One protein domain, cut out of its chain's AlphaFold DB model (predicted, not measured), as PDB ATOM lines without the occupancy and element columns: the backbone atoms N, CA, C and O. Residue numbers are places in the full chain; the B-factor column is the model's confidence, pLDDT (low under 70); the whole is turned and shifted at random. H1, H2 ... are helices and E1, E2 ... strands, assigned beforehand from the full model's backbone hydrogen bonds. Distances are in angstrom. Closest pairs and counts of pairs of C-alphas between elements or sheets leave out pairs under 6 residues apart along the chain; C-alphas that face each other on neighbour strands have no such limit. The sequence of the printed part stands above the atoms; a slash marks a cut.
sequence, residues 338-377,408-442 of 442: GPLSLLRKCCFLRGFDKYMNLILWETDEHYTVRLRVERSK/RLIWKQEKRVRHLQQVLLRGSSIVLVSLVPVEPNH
ATOM      1  N   GLY A 338      -0.708 -41.210   9.261       66.50
ATOM      2  CA  GLY A 338       0.471 -40.350   9.283       66.50
ATOM      3  C   GLY A 338       1.351 -40.492   8.037       66.50
ATOM      4  O   GLY A 338       1.174 -41.408   7.235       66.50
ATOM      5  N   PRO A 339       2.369 -39.636   7.870       62.78
ATOM      6  CA  PRO A 339       3.303 -39.706   6.738       62.78
ATOM      7  C   PRO A 339       4.065 -41.046   6.657       62.78
ATOM      8  O   PRO A 339       4.565 -41.423   5.600       62.78
ATOM      9  N   LEU A 340       4.111 -41.807   7.754       62.03
ATOM     10  CA  LEU A 340       4.685 -43.154   7.802       62.03
ATOM     11  C   LEU A 340       3.737 -44.237   7.262       62.03
ATOM     12  O   LEU A 340       4.205 -45.230   6.703       62.03
ATOM     13  N   SER A 341       2.416 -44.048   7.356       65.00
ATOM     14  CA  SER A 341       1.442 -44.984   6.772       65.00
ATOM     15  C   SER A 341       1.415 -44.895   5.243       65.00
ATOM     16  O   SER A 341       1.034 -45.844   4.563       65.00
ATOM     17  N   LEU A 342       1.911 -43.793   4.687       63.34
ATOM     18  CA  LEU A 342       2.147 -43.586   3.263       63.34
ATOM     19  C   LEU A 342       3.339 -44.426   2.754       63.34
ATOM     20  O   LEU A 342       3.212 -45.139   1.754       63.34
ATOM     21  N   LEU A 343       4.450 -44.456   3.494       65.31
ATOM     22  CA  LEU A 343       5.612 -45.311   3.201       65.31
ATOM     23  C   LEU A 343       5.276 -46.821   3.206       65.31
ATOM     24  O   LEU A 343       5.973 -47.610   2.570       65.31
ATOM     25  N   ARG A 344       4.172 -47.222   3.854       61.69
ATOM     26  CA  ARG A 344       3.617 -48.592   3.874       61.69
ATOM     27  C   ARG A 344       3.260 -49.131   2.485       61.69
ATOM     28  O   ARG A 344       3.308 -50.340   2.278       61.69
ATOM     29  N   LYS A 345       2.859 -48.262   1.549       61.59
ATOM     30  CA  LYS A 345       2.424 -48.664   0.195       61.59
ATOM     31  C   LYS A 345       3.604 -48.921  -0.748       61.59
ATOM     32  O   LYS A 345       3.428 -49.481  -1.828       61.59
ATOM     33  N   CYS A 346       4.811 -48.550  -0.337       67.12
ATOM     34  CA  CYS A 346       6.025 -48.748  -1.105       67.12
ATOM     35  C   CYS A 346       6.556 -50.171  -0.913       67.12
ATOM     36  O   CYS A 346       7.231 -50.460   0.072       67.12
ATOM     37  N   CYS A 347       6.324 -51.051  -1.889       60.56
ATOM     38  CA  CYS A 347       6.788 -52.446  -1.870       60.56
ATOM     39  C   CYS A 347       8.318 -52.631  -1.776       60.56
ATOM     40  O   CYS A 347       8.787 -53.744  -1.565       60.56
ATOM     41  N   PHE A 348       9.086 -51.550  -1.901       84.56
ATOM     42  CA  PHE A 348      10.549 -51.550  -1.904       84.56
ATOM     43  C   PHE A 348      11.177 -51.089  -0.579       84.56
ATOM     44  O   PHE A 348      12.381 -51.249  -0.392       84.56
ATOM     45  N   LEU A 349      10.401 -50.531   0.356       88.81
ATOM     46  CA  LEU A 349      10.919 -50.082   1.651       88.81
ATOM     47  C   LEU A 349      10.937 -51.248   2.650       88.81
ATOM     48  O   LEU A 349       9.901 -51.830   2.961       88.81
ATOM     49  N   ARG A 350      12.119 -51.583   3.172       89.69
ATOM     50  CA  ARG A 350      12.337 -52.687   4.129       89.69
ATOM     51  C   ARG A 350      12.494 -52.238   5.572       89.69
ATOM     52  O   ARG A 350      12.204 -53.015   6.479       89.69
ATOM     53  N   GLY A 351      12.921 -51.001   5.792       89.56
ATOM     54  CA  GLY A 351      13.073 -50.423   7.120       89.56
ATOM     55  C   GLY A 351      13.166 -48.908   7.047       89.56
ATOM     56  O   GLY A 351      13.664 -48.372   6.056       89.56
ATOM     57  N   PHE A 352      12.702 -48.230   8.092       92.19
ATOM     58  CA  PHE A 352      12.970 -46.814   8.303       92.19
ATOM     59  C   PHE A 352      13.193 -46.530   9.794       92.19
ATOM     60  O   PHE A 352      12.787 -47.321  10.645       92.19
ATOM     61  N   ASP A 353      13.837 -45.408  10.097       90.94
ATOM     62  CA  ASP A 353      14.094 -44.927  11.459       90.94
ATOM     63  C   ASP A 353      13.565 -43.490  11.643       90.94
ATOM     64  O   ASP A 353      13.276 -42.799  10.663       90.94
ATOM     65  N   LYS A 354      13.482 -43.010  12.892       90.56
ATOM     66  CA  LYS A 354      13.026 -41.658  13.266       90.56
ATOM     67  C   LYS A 354      13.797 -40.529  12.579       90.56
ATOM     68  O   LYS A 354      13.269 -39.437  12.422       90.56
ATOM     69  N   TYR A 355      15.032 -40.793  12.157       91.75
ATOM     70  CA  TYR A 355      15.865 -39.840  11.425       91.75
ATOM     71  C   TYR A 355      15.724 -39.947   9.904       91.75
ATOM     72  O   TYR A 355      16.589 -39.438   9.204       91.75
ATOM     73  N   MET A 356      14.701 -40.634   9.381       92.00
ATOM     74  CA  MET A 356      14.516 -40.900   7.946       92.00
ATOM     75  C   MET A 356      15.670 -41.686   7.306       92.00
ATOM     76  O   MET A 356      15.900 -41.599   6.105       92.00
ATOM     77  N   ASN A 357      16.401 -42.492   8.081       93.62
ATOM     78  CA  ASN A 357      17.299 -43.482   7.489       93.62
ATOM     79  C   ASN A 357      16.441 -44.580   6.854       93.62
ATOM     80  O   ASN A 357      15.603 -45.145   7.553       93.62
ATOM     81  N   LEU A 358      16.620 -44.870   5.564       93.88
ATOM     82  CA  LEU A 358      15.782 -45.816   4.819       93.88
ATOM     83  C   LEU A 358      16.602 -47.010   4.342       93.88
ATOM     84  O   LEU A 358      17.694 -46.839   3.803       93.88
ATOM     85  N   ILE A 359      16.046 -48.211   4.471       94.75
ATOM     86  CA  ILE A 359      16.562 -49.422   3.827       94.75
ATOM     87  C   ILE A 359      15.636 -49.741   2.659       94.75
ATOM     88  O   ILE A 359      14.485 -50.129   2.867       94.75
ATOM     89  N   LEU A 360      16.137 -49.577   1.441       93.75
ATOM     90  CA  LEU A 360      15.416 -49.831   0.198       93.75
ATOM     91  C   LEU A 360      15.931 -51.111  -0.466       93.75
ATOM     92  O   LEU A 360      17.108 -51.452  -0.343       93.75
ATOM     93  N   TRP A 361      15.049 -51.809  -1.173       93.50
ATOM     94  CA  TRP A 361      15.331 -53.043  -1.904       93.50
ATOM     95  C   TRP A 361      14.882 -52.888  -3.360       93.50
ATOM     96  O   TRP A 361      13.851 -52.269  -3.597       93.50
ATOM     97  N   GLU A 362      15.629 -53.430  -4.325       93.75
ATOM     98  CA  GLU A 362      15.322 -53.364  -5.771       93.75
ATOM     99  C   GLU A 362      15.022 -51.935  -6.262       93.75
ATOM    100  O   GLU A 362      13.974 -51.640  -6.828       93.75
ATOM    101  N   THR A 363      15.949 -51.013  -6.009       92.25
ATOM    102  CA  THR A 363      15.780 -49.585  -6.304       92.25
ATOM    103  C   THR A 363      16.445 -49.200  -7.618       92.25
ATOM    104  O   THR A 363      17.624 -49.483  -7.823       92.25
ATOM    105  N   ASP A 364      15.717 -48.482  -8.473       92.75
ATOM    106  CA  ASP A 364      16.275 -47.831  -9.659       92.75
ATOM    107  C   ASP A 364      16.632 -46.376  -9.340       92.75
ATOM    108  O   ASP A 364      15.775 -45.543  -9.043       92.75
ATOM    109  N   GLU A 365      17.920 -46.057  -9.393       92.00
ATOM    110  CA  GLU A 365      18.414 -44.705  -9.173       92.00
ATOM    111  C   GLU A 365      18.609 -43.992 -10.508       92.00
ATOM    112  O   GLU A 365      19.436 -44.386 -11.335       92.00
ATOM    113  N   HIS A 366      17.872 -42.898 -10.688       92.81
ATOM    114  CA  HIS A 366      17.976 -42.014 -11.840       92.81
ATOM    115  C   HIS A 366      18.840 -40.803 -11.484       92.81
ATOM    116  O   HIS A 366      18.461 -39.986 -10.646       92.81
ATOM    117  N   TYR A 367      19.981 -40.649 -12.148       92.81
ATOM    118  CA  TYR A 367      20.907 -39.544 -11.902       92.81
ATOM    119  C   TYR A 367      21.424 -38.954 -13.215       92.81
ATOM    120  O   TYR A 367      21.336 -39.562 -14.283       92.81
ATOM    121  N   THR A 368      21.951 -37.732 -13.159       93.88
ATOM    122  CA  THR A 368      22.553 -37.086 -14.330       93.88
ATOM    123  C   THR A 368      24.024 -36.821 -14.101       93.88
ATOM    124  O   THR A 368      24.388 -36.237 -13.084       93.88
ATOM    125  N   VAL A 369      24.862 -37.196 -15.064       96.31
ATOM    126  CA  VAL A 369      26.308 -36.966 -15.025       96.31
ATOM    127  C   VAL A 369      26.667 -35.914 -16.064       96.31
ATOM    128  O   VAL A 369      26.183 -35.960 -17.194       96.31
ATOM    129  N   ARG A 370      27.522 -34.955 -15.700       94.62
ATOM    130  CA  ARG A 370      28.121 -34.028 -16.668       94.62
ATOM    131  C   ARG A 370      29.407 -34.657 -17.189       94.62
ATOM    132  O   ARG A 370      30.375 -34.788 -16.448       94.62
ATOM    133  N   LEU A 371      29.407 -35.052 -18.453       95.44
ATOM    134  CA  LEU A 371      30.564 -35.623 -19.135       95.44
ATOM    135  C   LEU A 371      31.187 -34.569 -20.047       95.44
ATOM    136  O   LEU A 371      30.472 -33.795 -20.684       95.44
ATOM    137  N   ARG A 372      32.518 -34.535 -20.129       94.88
ATOM    138  CA  ARG A 372      33.202 -33.794 -21.194       94.88
ATOM    139  C   ARG A 372      33.177 -34.665 -22.438       94.88
ATOM    140  O   ARG A 372      33.774 -35.734 -22.445       94.88
ATOM    141  N   VAL A 373      32.458 -34.218 -23.457       94.38
ATOM    142  CA  VAL A 373      32.389 -34.891 -24.751       94.38
ATOM    143  C   VAL A 373      33.137 -34.034 -25.752       94.38
ATOM    144  O   VAL A 373      32.867 -32.840 -25.897       94.38
ATOM    145  N   GLU A 374      34.094 -34.648 -26.430       93.06
ATOM    146  CA  GLU A 374      34.796 -34.025 -27.538       93.06
ATOM    147  C   GLU A 374      33.849 -33.944 -28.737       93.06
ATOM    148  O   GLU A 374      33.274 -34.944 -29.169       93.06
ATOM    149  N   ARG A 375      33.622 -32.733 -29.248       87.38
ATOM    150  CA  ARG A 375      32.939 -32.540 -30.527       87.38
ATOM    151  C   ARG A 375      33.962 -32.045 -31.533       87.38
ATOM    152  O   ARG A 375      34.446 -30.917 -31.414       87.38
ATOM    153  N   SER A 376      34.264 -32.868 -32.531       83.88
ATOM    154  CA  SER A 376      34.923 -32.399 -33.742       83.88
ATOM    155  C   SER A 376      33.888 -31.625 -34.555       83.88
ATOM    156  O   SER A 376      32.861 -32.151 -34.988       83.88
ATOM    157  N   LYS A 377      34.103 -30.317 -34.709       81.12
ATOM    158  CA  LYS A 377      33.306 -29.538 -35.653       81.12
ATOM    159  C   LYS A 377      33.960 -29.743 -37.010       81.12
ATOM    160  O   LYS A 377      35.003 -29.151 -37.275       81.12
ATOM    161  N   ARG A 408      36.713 -29.493 -29.782       89.75
ATOM    162  CA  ARG A 408      36.356 -28.720 -28.583       89.75
ATOM    163  C   ARG A 408      35.701 -29.648 -27.570       89.75
ATOM    164  O   ARG A 408      34.765 -30.373 -27.906       89.75
ATOM    165  N   LEU A 409      36.163 -29.593 -26.320       93.00
ATOM    166  CA  LEU A 409      35.530 -30.284 -25.197       93.00
ATOM    167  C   LEU A 409      34.289 -29.504 -24.759       93.00
ATOM    168  O   LEU A 409      34.385 -28.355 -24.329       93.00
ATOM    169  N   ILE A 410      33.121 -30.129 -24.856       94.75
ATOM    170  CA  ILE A 410      31.846 -29.543 -24.438       94.75
ATOM    171  C   ILE A 410      31.269 -30.397 -23.314       94.75
ATOM    172  O   ILE A 410      31.289 -31.626 -23.368       94.75
ATOM    173  N   TRP A 411      30.731 -29.752 -22.281       94.38
ATOM    174  CA  TRP A 411      29.993 -30.454 -21.237       94.38
ATOM    175  C   TRP A 411      28.642 -30.930 -21.774       94.38
ATOM    176  O   TRP A 411      27.800 -30.124 -22.166       94.38
ATOM    177  N   LYS A 412      28.417 -32.242 -21.756       95.50
ATOM    178  CA  LYS A 412      27.142 -32.884 -22.072       95.50
ATOM    179  C   LYS A 412      26.570 -33.484 -20.793       95.50
ATOM    180  O   LYS A 412      27.259 -34.218 -20.090       95.50
ATOM    181  N   GLN A 413      25.319 -33.170 -20.480       96.88
ATOM    182  CA  GLN A 413      24.600 -33.833 -19.398       96.88
ATOM    183  C   GLN A 413      23.996 -35.132 -19.933       96.88
ATOM    184  O   GLN A 413      23.232 -35.119 -20.897       96.88
ATOM    185  N   GLU A 414      24.356 -36.250 -19.324       96.50
ATOM    186  CA  GLU A 414      23.865 -37.579 -19.669       96.50
ATOM    187  C   GLU A 414      22.991 -38.101 -18.531       96.50
ATOM    188  O   GLU A 414      23.393 -38.072 -17.367       96.50
ATOM    189  N   LYS A 415      21.780 -38.557 -18.862       95.31
ATOM    190  CA  LYS A 415      20.885 -39.225 -17.912       95.31
ATOM    191  C   LYS A 415      21.297 -40.690 -17.813       95.31
ATOM    192  O   LYS A 415      21.391 -41.362 -18.837       95.31
ATOM    193  N   ARG A 416      21.526 -41.177 -16.598       96.38
ATOM    194  CA  ARG A 416      21.861 -42.573 -16.311       96.38
ATOM    195  C   ARG A 416      20.878 -43.151 -15.309       96.38
ATOM    196  O   ARG A 416      20.313 -42.433 -14.487       96.38
ATOM    197  N   VAL A 417      20.684 -44.458 -15.413       93.81
ATOM    198  CA  VAL A 417      19.874 -45.244 -14.488       93.81
ATOM    199  C   VAL A 417      20.729 -46.409 -14.022       93.81
ATOM    200  O   VAL A 417      21.372 -47.055 -14.849       93.81
ATOM    201  N   ARG A 418      20.761 -46.663 -12.715       95.12
ATOM    202  CA  ARG A 418      21.381 -47.870 -12.159       95.12
ATOM    203  C   ARG A 418      20.389 -48.607 -11.276       95.12
ATOM    204  O   ARG A 418      19.682 -47.978 -10.498       95.12
ATOM    205  N   HIS A 419      20.385 -49.928 -11.392       94.56
ATOM    206  CA  HIS A 419      19.596 -50.799 -10.534       94.56
ATOM    207  C   HIS A 419      20.435 -51.234  -9.332       94.56
ATOM    208  O   HIS A 419      21.568 -51.695  -9.495       94.56
ATOM    209  N   LEU A 420      19.884 -51.092  -8.134       93.94
ATOM    210  CA  LEU A 420      20.532 -51.432  -6.875       93.94
ATOM    211  C   LEU A 420      19.661 -52.436  -6.123       93.94
ATOM    212  O   LEU A 420      18.501 -52.170  -5.824       93.94
ATOM    213  N   GLN A 421      20.234 -53.592  -5.786       95.38
ATOM    214  CA  GLN A 421      19.497 -54.639  -5.074       95.38
ATOM    215  C   GLN A 421      19.119 -54.217  -3.653       95.38
ATOM    216  O   GLN A 421      18.004 -54.482  -3.219       95.38
ATOM    217  N   GLN A 422      20.024 -53.542  -2.942       95.94
ATOM    218  CA  GLN A 422      19.787 -53.041  -1.592       95.94
ATOM    219  C   GLN A 422      20.538 -51.725  -1.384       95.94
ATOM    220  O   GLN A 422      21.708 -51.608  -1.753       95.94
ATOM    221  N   VAL A 423      19.874 -50.736  -0.784       96.06
ATOM    222  CA  VAL A 423      20.447 -49.413  -0.503       96.06
ATOM    223  C   VAL A 423      20.074 -48.975   0.905       96.06
ATOM    224  O   VAL A 423      18.907 -49.018   1.285       96.06
ATOM    225  N   LEU A 424      21.067 -48.512   1.666       96.44
ATOM    226  CA  LEU A 424      20.853 -47.776   2.907       96.44
ATOM    227  C   LEU A 424      21.014 -46.279   2.618       96.44
ATOM    228  O   LEU A 424      22.110 -45.820   2.302       96.44
ATOM    229  N   LEU A 425      19.927 -45.520   2.726       95.81
ATOM    230  CA  LEU A 425      19.939 -44.066   2.610       95.81
ATOM    231  C   LEU A 425      19.992 -43.434   3.994       95.81
ATOM    232  O   LEU A 425      19.183 -43.751   4.866       95.81
ATOM    233  N   ARG A 426      20.922 -42.498   4.177       96.88
ATOM    234  CA  ARG A 426      20.967 -41.646   5.365       96.88
ATOM    235  C   ARG A 426      19.896 -40.567   5.246       96.88
ATOM    236  O   ARG A 426      19.816 -39.901   4.216       96.88
ATOM    237  N   GLY A 427      19.125 -40.337   6.303       95.06
ATOM    238  CA  GLY A 427      18.005 -39.399   6.235       95.06
ATOM    239  C   GLY A 427      18.399 -37.940   6.042       95.06
ATOM    240  O   GLY A 427      17.647 -37.190   5.438       95.06
ATOM    241  N   SER A 428      19.625 -37.549   6.413       96.38
ATOM    242  CA  SER A 428      20.153 -36.210   6.106       96.38
ATOM    243  C   SER A 428      20.357 -35.955   4.608       96.38
ATOM    244  O   SER A 428      20.507 -34.810   4.203       96.38
ATOM    245  N   SER A 429      20.412 -37.005   3.785       94.75
ATOM    246  CA  SER A 429      20.523 -36.892   2.326       94.75
ATOM    247  C   SER A 429      19.156 -36.824   1.638       94.75
ATOM    248  O   SER A 429      19.086 -36.644   0.422       94.75
ATOM    249  N   ILE A 430      18.067 -36.993   2.389       93.75
ATOM    250  CA  ILE A 430      16.711 -37.017   1.854       93.75
ATOM    251  C   ILE A 430      16.124 -35.616   1.969       93.75
ATOM    252  O   ILE A 430      15.925 -35.102   3.063       93.75
ATOM    253  N   VAL A 431      15.830 -35.015   0.818       93.50
ATOM    254  CA  VAL A 431      15.222 -33.678   0.749       93.50
ATOM    255  C   VAL A 431      13.701 -33.778   0.683       93.50
ATOM    256  O   VAL A 431      12.989 -33.029   1.341       93.50
ATOM    257  N   LEU A 432      13.195 -34.716  -0.118       89.69
ATOM    258  CA  LEU A 432      11.772 -34.910  -0.346       89.69
ATOM    259  C   LEU A 432      11.492 -36.385  -0.616       89.69
ATOM    260  O   LEU A 432      12.210 -37.034  -1.380       89.69
ATOM    261  N   VAL A 433      10.403 -36.884  -0.040       87.25
ATOM    262  CA  VAL A 433       9.827 -38.183  -0.390       87.25
ATOM    263  C   VAL A 433       8.487 -37.928  -1.062       87.25
ATOM    264  O   VAL A 433       7.604 -37.318  -0.467       87.25
ATOM    265  N   SER A 434       8.349 -38.379  -2.307       83.56
ATOM    266  CA  SER A 434       7.090 -38.322  -3.045       83.56
ATOM    267  C   SER A 434       6.575 -39.731  -3.280       83.56
ATOM    268  O   SER A 434       7.332 -40.626  -3.664       83.56
ATOM    269  N   LEU A 435       5.279 -39.918  -3.053       81.38
ATOM    270  CA  LEU A 435       4.591 -41.142  -3.413       81.38
ATOM    271  C   LEU A 435       3.896 -40.944  -4.742       81.38
ATOM    272  O   LEU A 435       2.956 -40.162  -4.854       81.38
ATOM    273  N   VAL A 436       4.356 -41.689  -5.736       77.25
ATOM    274  CA  VAL A 436       3.682 -41.765  -7.023       77.25
ATOM    275  C   VAL A 436       2.723 -42.952  -6.944       77.25
ATOM    276  O   VAL A 436       3.198 -44.080  -6.765       77.25
ATOM    277  N   PRO A 437       1.393 -42.738  -6.996       76.62
ATOM    278  CA  PRO A 437       0.460 -43.846  -7.106       76.62
ATOM    279  C   PRO A 437       0.800 -44.629  -8.372       76.62
ATOM    280  O   PRO A 437       0.989 -44.062  -9.446       76.62
ATOM    281  N   VAL A 438       0.948 -45.941  -8.222       72.19
ATOM    282  CA  VAL A 438       1.152 -46.828  -9.360       72.19
ATOM    283  C   VAL A 438      -0.227 -47.095  -9.941       72.19
ATOM    284  O   VAL A 438      -1.026 -47.779  -9.303       72.19
ATOM    285  N   GLU A 439      -0.499 -46.543 -11.121       77.06
ATOM    286  CA  GLU A 439      -1.632 -46.964 -11.948       77.06
ATOM    287  C   GLU A 439      -1.539 -48.494 -12.110       77.06
ATOM    288  O   GLU A 439      -0.477 -49.002 -12.499       77.06
ATOM    289  N   PRO A 440      -2.574 -49.267 -11.737       72.06
ATOM    290  CA  PRO A 440      -2.572 -50.694 -12.002       72.06
ATOM    291  C   PRO A 440      -2.489 -50.881 -13.519       72.06
ATOM    292  O   PRO A 440      -3.388 -50.471 -14.245       72.06
ATOM    293  N   ASN A 441      -1.393 -51.471 -14.006       62.78
ATOM    294  CA  ASN A 441      -1.329 -51.938 -15.388       62.78
ATOM    295  C   ASN A 441      -2.433 -52.995 -15.548       62.78
ATOM    296  O   ASN A 441      -2.289 -54.094 -15.005       62.78
ATOM    297  N   HIS A 442      -3.535 -52.612 -16.193       53.88
ATOM    298  CA  HIS A 442      -4.652 -53.487 -16.534       53.88
ATOM    299  C   HIS A 442      -4.296 -54.439 -17.670       53.88
ATOM    300  O   HIS A 442      -3.565 -54.006 -18.593       53.88
TER     301      HIS A 442
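This is residues 338 to 377 and 408 to 442 of the 442 residues of the protein "Sm domain-containing protein" of Coccomyxa subellipsoidea (strain C-169) (UniProt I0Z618). A long, twisted ribbon of two strands, E2 and E3, makes the length of the domain, and it bends sharply near one end, where the short strand E1 adds a third strand beside E2. The short helix H1 lies near E1 at this small head, and a tail without named elements, residues 426 to 442, follows E3. The printed part has 75 residues, with one named helix and three named strands in the order H1 E1 E2 E3; the sheet order is E1 - E2 - E3, all antiparallel, and the class is mostly strand. The whole is only just extended, close to loose, with a radius of gyration of the C-alphas of 17.4 A, and spans 56 by 37 by 22 A.

E2, residues 358 to 376, is the inner strand, antiparallel to E3, residues 408 to 425; N 369 and O 414 are 2.9 A apart, within hydrogen-bond range. E2 bends by 85 degrees at residue 361 and E3 by 110 degrees at residue 422. E1, residues 349 to 352, forms a hairpin with E2, N 350 and O 359 being 2.8 A apart. H1, residues 339 to 343, is not on the sheet, but only just, with 4 pairs of C-alphas within 10 A; its closest C-alphas to E1 are those of Leu 343 and Leu 349, 7.3 A apart. H1 is apart from E2 and E3. In H1, 0 of 1 O i to N i+4 pairs and 1 of 2 O i to N i+3 pairs are within range.

E2 measures 45.1 A from C-alpha 358 at (15.782, -45.816, 4.819) to C-alpha 376, and E3 38.4 A, ending at C-alpha 425 at (19.939, -44.066, 2.610). E1 measures 7.7 A and H1 7.0 A, beginning at C-alpha 339 at (3.303, -39.706, 6.738).

The C-alphas farthest apart are those of Gly 338 and Lys 377, at 56.7 A. Residues 378 to 407 are not printed, with 7.7 A between C-alphas 377 and 408 across the cut. The links H1 to E1 and E1 to E2 are tight. The pLDDT is under 70 at residues 338 to 347 and 441 to 442.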